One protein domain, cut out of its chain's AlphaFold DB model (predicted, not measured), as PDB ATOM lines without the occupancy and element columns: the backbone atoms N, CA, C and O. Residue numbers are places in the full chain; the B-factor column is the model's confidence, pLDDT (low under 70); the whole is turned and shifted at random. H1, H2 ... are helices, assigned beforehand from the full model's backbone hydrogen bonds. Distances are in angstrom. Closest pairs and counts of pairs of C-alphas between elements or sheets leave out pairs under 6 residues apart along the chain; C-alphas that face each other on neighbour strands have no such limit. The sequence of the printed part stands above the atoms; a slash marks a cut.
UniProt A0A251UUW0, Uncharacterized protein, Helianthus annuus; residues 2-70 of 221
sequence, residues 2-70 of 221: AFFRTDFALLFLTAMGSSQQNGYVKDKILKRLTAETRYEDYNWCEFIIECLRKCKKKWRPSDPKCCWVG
ATOM      1  N   ALA A   2     120.872  88.175 103.724       59.84
ATOM      2  CA  ALA A   2     121.780  87.972 104.867       59.84
ATOM      3  C   ALA A   2     123.206  87.518 104.489       59.84
ATOM      4  O   ALA A   2     124.171  88.088 104.985       59.84
ATOM      5  N   PHE A   3     123.337  86.568 103.555       71.88
ATOM      6  CA  PHE A   3     124.644  86.064 103.113       71.88
ATOM      7  C   PHE A   3     125.528  87.156 102.495       71.88
ATOM      8  O   PHE A   3     126.661  87.324 102.922       71.88
ATOM      9  N   PHE A   4     124.978  88.000 101.614       82.25
ATOM     10  CA  PHE A   4     125.742  89.081 100.979       82.25
ATOM     11  C   PHE A   4     126.380  90.047 101.986       82.25
ATOM     12  O   PHE A   4     127.524  90.445 101.802       82.25
ATOM     13  N   ARG A   5     125.661  90.430 103.052       81.00
ATOM     14  CA  ARG A   5     126.189  91.374 104.052       81.00
ATOM     15  C   ARG A   5     127.387  90.783 104.790       81.00
ATOM     16  O   ARG A   5     128.409  91.451 104.917       81.00
ATOM     17  N   THR A   6     127.266  89.534 105.227       80.62
ATOM     18  CA  THR A   6     128.338  88.819 105.928       80.62
ATOM     19  C   THR A   6     129.525  88.546 105.006       80.62
ATOM     20  O   THR A   6     130.665  88.783 105.401       80.62
ATOM     21  N   ASP A   7     129.272  88.129 103.762       82.25
ATOM     22  CA  ASP A   7     130.311  87.870 102.760       82.25
ATOM     23  C   ASP A   7     131.061  89.156 102.387       82.25
ATOM     24  O   ASP A   7     132.293  89.180 102.348       82.25
ATOM     25  N   PHE A   8     130.331  90.255 102.183       84.44
ATOM     26  CA  PHE A   8     130.916  91.569 101.938       84.44
ATOM     27  C   PHE A   8     131.747  92.042 103.131       84.44
ATOM     28  O   PHE A   8     132.883  92.473 102.949       84.44
ATOM     29  N   ALA A   9     131.222  91.934 104.353       82.12
ATOM     30  CA  ALA A   9     131.948  92.325 105.555       82.12
ATOM     31  C   ALA A   9     133.228  91.500 105.729       82.12
ATOM     32  O   ALA A   9     134.284  92.049 106.028       82.12
ATOM     33  N   LEU A  10     133.175  90.192 105.477       81.62
ATOM     34  CA  LEU A  10     134.350  89.331 105.506       81.62
ATOM     35  C   LEU A  10     135.411  89.774 104.491       81.62
ATOM     36  O   LEU A  10     136.594  89.883 104.838       81.62
ATOM     37  N   LEU A  11     134.991  90.040 103.251       83.00
ATOM     38  CA  LEU A  11     135.869  90.519 102.188       83.00
ATOM     39  C   LEU A  11     136.489  91.866 102.566       83.00
ATOM     40  O   LEU A  11     137.708  92.024 102.509       83.00
ATOM     41  N   PHE A  12     135.663  92.808 103.022       83.75
ATOM     42  CA  PHE A  12     136.084  94.135 103.444       83.75
ATOM     43  C   PHE A  12     137.092  94.066 104.594       83.75
ATOM     44  O   PHE A  12     138.158  94.665 104.511       83.75
ATOM     45  N   LEU A  13     136.823  93.288 105.645       82.19
ATOM     46  CA  LEU A  13     137.725  93.164 106.797       82.19
ATOM     47  C   LEU A  13     139.036  92.461 106.444       82.19
ATOM     48  O   LEU A  13     140.076  92.742 107.045       82.19
ATOM     49  N   THR A  14     139.007  91.563 105.461       79.56
ATOM     50  CA  THR A  14     140.220  90.914 104.958       79.56
ATOM     51  C   THR A  14     141.057  91.886 104.128       79.56
ATOM     52  O   THR A  14     142.266  91.968 104.343       79.56
ATOM     53  N   ALA A  15     140.426  92.653 103.234       80.62
ATOM     54  CA  ALA A  15     141.100  93.592 102.338       80.62
ATOM     55  C   ALA A  15     141.575  94.873 103.049       80.62
ATOM     56  O   ALA A  15     142.708  95.309 102.861       80.62
ATOM     57  N   MET A  16     140.721  95.467 103.884       81.06
ATOM     58  CA  MET A  16     140.974  96.739 104.570       81.06
ATOM     59  C   MET A  16     141.574  96.556 105.962       81.06
ATOM     60  O   MET A  16     142.223  97.467 106.458       81.06
ATOM     61  N   GLY A  17     141.364  95.407 106.607       79.38
ATOM     62  CA  GLY A  17     141.858  95.123 107.952       79.38
ATOM     63  C   GLY A  17     143.174  94.356 107.938       79.38
ATOM     64  O   GLY A  17     144.232  94.885 108.255       79.38
ATOM     65  N   SER A  18     143.145  93.057 107.670       73.62
ATOM     66  CA  SER A  18     144.392  92.291 107.530       73.62
ATOM     67  C   SER A  18     144.149  90.894 106.997       73.62
ATOM     68  O   SER A  18     143.298  90.166 107.516       73.62
ATOM     69  N   SER A  19     144.994  90.469 106.065       70.19
ATOM     70  CA  SER A  19     145.008  89.100 105.563       70.19
ATOM     71  C   SER A  19     145.868  88.185 106.441       70.19
ATOM     72  O   SER A  19     146.571  88.619 107.366       70.19
ATOM     73  N   GLN A  20     145.765  86.878 106.211       65.88
ATOM     74  CA  GLN A  20     146.760  85.926 106.694       65.88
ATOM     75  C   GLN A  20     147.912  85.844 105.683       65.88
ATOM     76  O   GLN A  20     147.689  85.902 104.477       65.88
ATOM     77  N   GLN A  21     149.144  85.648 106.162       61.06
ATOM     78  CA  GLN A  21     150.323  85.486 105.292       61.06
ATOM     79  C   GLN A  21     150.239  84.255 104.374       61.06
ATOM     80  O   GLN A  21     150.951  84.188 103.382       61.06
ATOM     81  N   ASN A  22     149.364  83.298 104.685       64.12
ATOM     82  CA  ASN A  22     149.123  82.105 103.874       64.12
ATOM     83  C   ASN A  22     148.041  82.302 102.791       64.12
ATOM     84  O   ASN A  22     147.654  81.327 102.157       64.12
ATOM     85  N   GLY A  23     147.527  83.524 102.598       58.41
ATOM     86  CA  GLY A  23     146.523  83.839 101.573       58.41
ATOM     87  C   GLY A  23     145.079  83.460 101.930       58.41
ATOM     88  O   GLY A  23     144.174  83.759 101.158       58.41
ATOM     89  N   TYR A  24     144.839  82.854 103.098       61.59
ATOM     90  CA  TYR A  24     143.494  82.470 103.532       61.59
ATOM     91  C   TYR A  24     142.769  83.597 104.279       61.59
ATOM     92  O   TYR A  24     143.364  84.443 104.957       61.59
ATOM     93  N   VAL A  25     141.441  83.566 104.189       61.12
ATOM     94  CA  VAL A  25     140.540  84.460 104.919       61.12
ATOM     95  C   VAL A  25     140.596  84.163 106.420       61.12
ATOM     96  O   VAL A  25     140.734  83.015 106.845       61.12
ATOM     97  N   LYS A  26     140.478  85.204 107.252       64.62
ATOM     98  CA  LYS A  26     140.407  85.059 108.713       64.62
ATOM     99  C   LYS A  26     139.050  84.506 109.141       64.62
ATOM    100  O   LYS A  26     138.177  85.250 109.571       64.62
ATOM    101  N   ASP A  27     138.909  83.190 109.105       62.03
ATOM    102  CA  ASP A  27     137.746  82.433 109.583       62.03
ATOM    103  C   ASP A  27     137.267  82.831 110.998       62.03
ATOM    104  O   ASP A  27     136.074  82.858 111.282       62.03
ATOM    105  N   LYS A  28     138.178  83.226 111.897       66.88
ATOM    106  CA  LYS A  28     137.826  83.689 113.253       66.88
ATOM    107  C   LYS A  28     136.957  84.953 113.271       66.88
ATOM    108  O   LYS A  28     136.287  85.185 114.275       66.88
ATOM    109  N   ILE A  29     136.968  85.755 112.203       66.62
ATOM    110  CA  ILE A  29     136.071  86.909 112.041       66.62
ATOM    111  C   ILE A  29     134.641  86.440 111.746       66.62
ATOM    112  O   ILE A  29     133.708  87.010 112.300       66.62
ATOM    113  N   LEU A  30     134.464  85.349 110.990       65.50
ATOM    114  CA  LEU A  30     133.141  84.776 110.697       65.50
ATOM    115  C   LEU A  30     132.404  84.332 111.959       65.50
ATOM    116  O   LEU A  30     131.191  84.462 112.042       65.50
ATOM    117  N   LYS A  31     133.132  83.893 112.993       65.88
ATOM    118  CA  LYS A  31     132.534  83.538 114.293       65.88
ATOM    119  C   LYS A  31     131.884  84.723 115.014       65.88
ATOM    120  O   LYS A  31     131.174  84.512 115.988       65.88
ATOM    121  N   ARG A  32     132.181  85.955 114.592       66.88
ATOM    122  CA  ARG A  32     131.664  87.196 115.183       66.88
ATOM    123  C   ARG A  32     130.680  87.929 114.276       66.88
ATOM    124  O   ARG A  32     130.078  88.887 114.739       66.88
ATOM    125  N   LEU A  33     130.555  87.507 113.018       72.50
ATOM    126  CA  LEU A  33     129.679  88.110 112.021       72.50
ATOM    127  C   LEU A  33     128.589  87.100 111.655       72.50
ATOM    128  O   LEU A  33     128.760  86.279 110.757       72.50
ATOM    129  N   THR A  34     127.478  87.138 112.380       70.62
ATOM    130  CA  THR A  34     126.256  86.396 112.043       70.62
ATOM    131  C   THR A  34     125.323  87.241 111.169       70.62
ATOM    132  O   THR A  34     125.557  88.434 110.961       70.62
ATOM    133  N   ALA A  35     124.256  86.636 110.644       70.81
ATOM    134  CA  ALA A  35     123.262  87.330 109.822       70.81
ATOM    135  C   ALA A  35     122.554  88.481 110.567       70.81
ATOM    136  O   ALA A  35     122.083  89.429 109.940       70.81
ATOM    137  N   GLU A  36     122.521  88.410 111.896       75.19
ATOM    138  CA  GLU A  36     121.890  89.356 112.819       75.19
ATOM    139  C   GLU A  36     122.861  90.440 113.311       75.19
ATOM    140  O   GLU A  36     122.497  91.274 114.140       75.19
ATOM    141  N   THR A  37     124.104  90.436 112.821       78.50
ATOM    142  CA  THR A  37     125.122  91.404 113.236       78.50
ATOM    143  C   THR A  37     124.682  92.820 112.891       78.50
ATOM    144  O   THR A  37     124.482  93.161 111.723       78.50
ATOM    145  N   ARG A  38     124.595  93.668 113.917       81.56
ATOM    146  CA  ARG A  38     124.388  95.107 113.769       81.56
ATOM    147  C   ARG A  38     125.733  95.780 113.539       81.56
ATOM    148  O   ARG A  38     126.492  96.021 114.471       81.56
ATOM    149  N   TYR A  39     126.054  96.032 112.275       79.00
ATOM    150  CA  TYR A  39     127.352  96.584 111.881       79.00
ATOM    151  C   TYR A  39     127.589  97.994 112.446       79.00
ATOM    152  O   TYR A  39     128.738  98.379 112.637       79.00
ATOM    153  N   GLU A  40     126.531  98.748 112.755       83.00
ATOM    154  CA  GLU A  40     126.648 100.081 113.366       83.00
ATOM    155  C   GLU A  40     127.214 100.046 114.795       83.00
ATOM    156  O   GLU A  40     127.829 101.015 115.229       83.00
ATOM    157  N   ASP A  41     127.050  98.930 115.514       85.50
ATOM    158  CA  ASP A  41     127.443  98.811 116.925       85.50
ATOM    159  C   ASP A  41     128.967  98.600 117.098       85.50
ATOM    160  O   ASP A  41     129.488  98.626 118.215       85.50
ATOM    161  N   TYR A  42     129.708  98.380 116.005       81.81
ATOM    162  CA  TYR A  42     131.149  98.123 116.044       81.81
ATOM    163  C   TYR A  42     131.974  99.388 115.817       81.81
ATOM    164  O   TYR A  42     131.793 100.121 114.845       81.81
ATOM    165  N   ASN A  43     132.999  99.576 116.652       85.00
ATOM    166  CA  ASN A  43     134.022 100.588 116.420       85.00
ATOM    167  C   ASN A  43     135.007 100.133 115.326       85.00
ATOM    168  O   ASN A  43     136.060  99.542 115.592       85.00
ATOM    169  N   TRP A  44     134.661 100.404 114.068       84.81
ATOM    170  CA  TRP A  44     135.481 100.041 112.909       84.81
ATOM    171  C   TRP A  44     136.837 100.750 112.886       84.81
ATOM    172  O   TRP A  44     137.834 100.157 112.472       84.81
ATOM    173  N   CYS A  45     136.899 101.995 113.361       86.06
ATOM    174  CA  CYS A  45     138.144 102.757 113.433       86.06
ATOM    175  C   CYS A  45     139.132 102.102 114.401       86.06
ATOM    176  O   CYS A  45     140.280 101.842 114.038       86.06
ATOM    177  N   GLU A  46     138.675 101.759 115.605       86.75
ATOM    178  CA  GLU A  46     139.486 101.038 116.587       86.75
ATOM    179  C   GLU A  46     139.923  99.666 116.063       86.75
ATOM    180  O   GLU A  46     141.090  99.296 116.200       86.75
ATOM    181  N   PHE A  47     139.036  98.943 115.370       85.00
ATOM    182  CA  PHE A  47     139.390  97.685 114.713       85.00
ATOM    183  C   PHE A  47     140.551  97.852 113.714       85.00
ATOM    184  O   PHE A  47     141.517  97.084 113.758       85.00
ATOM    185  N   ILE A  48     140.493  98.860 112.837       86.94
ATOM    186  CA  ILE A  48     141.549  99.143 111.854       86.94
ATOM    187  C   ILE A  48     142.867  99.522 112.543       86.94
ATOM    188  O   ILE A  48     143.929  99.023 112.157       86.94
ATOM    189  N   ILE A  49     142.815 100.349 113.591       88.12
ATOM    190  CA  ILE A  49     143.994 100.728 114.385       88.12
ATOM    191  C   ILE A  49     144.626  99.490 115.034       88.12
ATOM    192  O   ILE A  49     145.844  99.295 114.973       88.12
ATOM    193  N   GLU A  50     143.816  98.598 115.598       86.94
ATOM    194  CA  GLU A  50     144.292  97.341 116.174       86.94
ATOM    195  C   GLU A  50     144.912  96.410 115.122       86.94
ATOM    196  O   GLU A  50     145.941  95.771 115.380       86.94
ATOM    197  N   CYS A  51     144.343  96.354 113.915       86.50
ATOM    198  CA  CYS A  51     144.945  95.660 112.777       86.50
ATOM    199  C   CYS A  51     146.326  96.235 112.432       86.50
ATOM    200  O   CYS A  51     147.289  95.469 112.338       86.50
ATOM    201  N   LEU A  52     146.455  97.562 112.320       88.56
ATOM    202  CA  LEU A  52     147.736  98.237 112.079       88.56
ATOM    203  C   LEU A  52     148.771  97.883 113.151       88.56
ATOM    204  O   LEU A  52     149.877  97.454 112.815       88.56
ATOM    205  N   ARG A  53     148.411  97.982 114.439       88.69
ATOM    206  CA  ARG A  53     149.311  97.655 115.561       88.69
ATOM    207  C   ARG A  53     149.783  96.204 115.507       88.69
ATOM    208  O   ARG A  53     150.976  95.937 115.658       88.69
ATOM    209  N   LYS A  54     148.867  95.257 115.286       87.75
ATOM    210  CA  LYS A  54     149.187  93.819 115.222       87.75
ATOM    211  C   LYS A  54     150.069  93.484 114.023       87.75
ATOM    212  O   LYS A  54     151.020  92.719 114.180       87.75
ATOM    213  N   CYS A  55     149.788  94.056 112.853       88.06
ATOM    214  CA  CYS A  55     150.589  93.832 111.652       88.06
ATOM    215  C   CYS A  55     151.971  94.478 111.772       88.06
ATOM    216  O   CYS A  55     152.969  93.821 111.484       88.06
ATOM    217  N   LYS A  56     152.065  95.698 112.317       89.00
ATOM    218  CA  LYS A  56     153.345  96.377 112.554       89.00
ATOM    219  C   LYS A  56     154.258  95.622 113.514       89.00
ATOM    220  O   LYS A  56     155.447  95.532 113.240       89.00
ATOM    221  N   LYS A  57     153.719  95.029 114.585       88.69
ATOM    222  CA  LYS A  57     154.498  94.187 115.515       88.69
ATOM    223  C   LYS A  57     155.104  92.949 114.846       88.69
ATOM    224  O   LYS A  57     156.151  92.479 115.275       88.69
ATOM    225  N   LYS A  58     154.426  92.391 113.840       86.25
ATOM    226  CA  LYS A  58     154.871  91.184 113.126       86.25
ATOM    227  C   LYS A  58     155.781  91.495 111.943       86.25
ATOM    228  O   LYS A  58     156.568  90.636 111.558       86.25
ATOM    229  N   TRP A  59     155.646  92.683 111.365       88.62
ATOM    230  CA  TRP A  59     156.378  93.087 110.176       88.62
ATOM    231  C   TRP A  59     157.851  93.371 110.483       88.62
ATOM    232  O   TRP A  59     158.172  94.169 111.367       88.62
ATOM    233  N   ARG A  60     158.744  92.727 109.727       89.50
ATOM    234  CA  ARG A  60     160.200  92.863 109.830       89.50
ATOM    235  C   ARG A  60     160.733  93.430 108.513       89.50
ATOM    236  O   ARG A  60     160.831  92.678 107.551       89.50
ATOM    237  N   PRO A  61     161.095  94.723 108.456       84.06
ATOM    238  CA  PRO A  61     161.523  95.363 107.209       84.06
ATOM    239  C   PRO A  61     162.772  94.728 106.586       84.06
ATOM    240  O   PRO A  61     162.953  94.781 105.378       84.06
ATOM    241  N   SER A  62     163.635  94.136 107.414       86.44
ATOM    242  CA  SER A  62     164.892  93.513 106.997       86.44
ATOM    243  C   SER A  62     164.737  92.083 106.478       86.44
ATOM    244  O   SER A  62     165.718  91.510 106.017       86.44
ATOM    245  N   ASP A  63     163.552  91.478 106.598       89.19
ATOM    246  CA  ASP A  63     163.287  90.117 106.135       89.19
ATOM    247  C   ASP A  63     162.494  90.166 104.817       89.19
ATOM    248  O   ASP A  63     161.303  90.485 104.842       89.19
ATOM    249  N   PRO A  64     163.105  89.815 103.668       82.81
ATOM    250  CA  PRO A  64     162.437  89.841 102.367       82.81
ATOM    251  C   PRO A  64     161.219  88.915 102.278       82.81
ATOM    252  O   PRO A  64     160.354  89.118 101.431       82.81
ATOM    253  N   LYS A  65     161.133  87.890 103.138       83.94
ATOM    254  CA  LYS A  65     159.985  86.971 103.193       83.94
ATOM    255  C   LYS A  65     158.836  87.533 104.038       83.94
ATOM    256  O   LYS A  65     157.738  86.977 104.033       83.94
ATOM    257  N   CYS A  66     159.063  88.626 104.768       84.69
ATOM    258  CA  CYS A  66     158.088  89.246 105.655       84.69
ATOM    259  C   CYS A  66     157.306  90.360 104.940       84.69
ATOM    260  O   CYS A  66     157.540  91.554 105.142       84.69
ATOM    261  N   CYS A  67     156.327  89.968 104.124       83.06
ATOM    262  CA  CYS A  67     155.434  90.920 103.467       83.06
ATOM    263  C   CYS A  67     154.526  91.647 104.474       83.06
ATOM    264  O   CYS A  67     154.079  91.078 105.478       83.06
ATOM    265  N   TRP A  68     154.206  92.908 104.173       85.75
ATOM    266  CA  TRP A  68     153.172  93.646 104.891       85.75
ATOM    267  C   TRP A  68     151.786  93.058 104.582       85.75
ATOM    268  O   TRP A  68     151.426  92.891 103.423       85.75
ATOM    269  N   VAL A  69     151.004  92.763 105.625       85.06
ATOM    270  CA  VAL A  69     149.658  92.146 105.520       85.06
ATOM    271  C   VAL A  69     148.568  92.949 106.239       85.06
ATOM    272  O   VAL A  69     147.485  92.441 106.528       85.06
ATOM    273  N   GLY A  70     148.880  94.186 106.632       86.62
ATOM    274  CA  GLY A  70     147.944  95.081 107.313       86.62
ATOM    275  C   GLY A  70     147.157  95.984 106.360       86.62
ATOM    276  O   GLY A  70     147.281  95.830 105.148       86.62
TER     277      GLY A  70
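What this domain is: This is residues 2 to 70 of the 221 residues of an uncharacterized protein of Helianthus annuus (UniProt A0A251UUW0). Two helices of similar length, H1 and H3, are staggered along one elongated, loosely built domain, and the last residues of H1 meet H3 at an angle. A long unnamed stretch swings out round one end before H3, and after H3 the tail of residues 59 to 70 makes the other end and folds back. The printed part has 69 residues and three named helices, H1, H2 and H3 in that order, with no named strand; its class is all helix. It is only just loose, close to compact, with a radius of gyration of the C-alphas of 13.4 A, and it spans 43 by 23 by 15 A.

Where its parts are: Find C-alpha 2 at (121.780, 87.972, 104.867); from there H1, the longest helix, runs over residues 2 to 17, 21.5 A, to C-alpha 17 at (141.858, 95.123, 107.952). Look next at residues 27 to 30 for the small H2. H3 covers residues 44 to 58, 21.3 A, and ends with C-alpha 58 at (154.871, 91.184, 113.126).

How they stand to each other: Begin at H1, where residues 16 to 17 alone touch H3, on its residues 47 to 52 alone. The closest C-alphas are those of Gly 17 and Ile 48, 5.6 A apart. The two helices run the same way at a steep tilt of 45 degrees. H1 and H2 only just touch, with 3 pairs of C-alphas within 8 A, and of H1 residues 6 to 10 alone take part; the closest C-alphas are those of Leu 10 and Leu 30, 7.0 A apart. H2 and H3 are apart. In H1 and H3 every O i to N i+4 pair is within hydrogen-bond range, while H2 is too short for such a pair.

The domain as a whole: Look at Glu 36 and Ser 62 for the two C-alphas farthest apart, 43.6 A. The printed part has no cut. The link from H2 to H3 is long, with 13 residues, and that from H1 to H2 is short, with 9. The mean pLDDT of the printed part is 79.0; residue 2 and residues 20 to 32 are under 70.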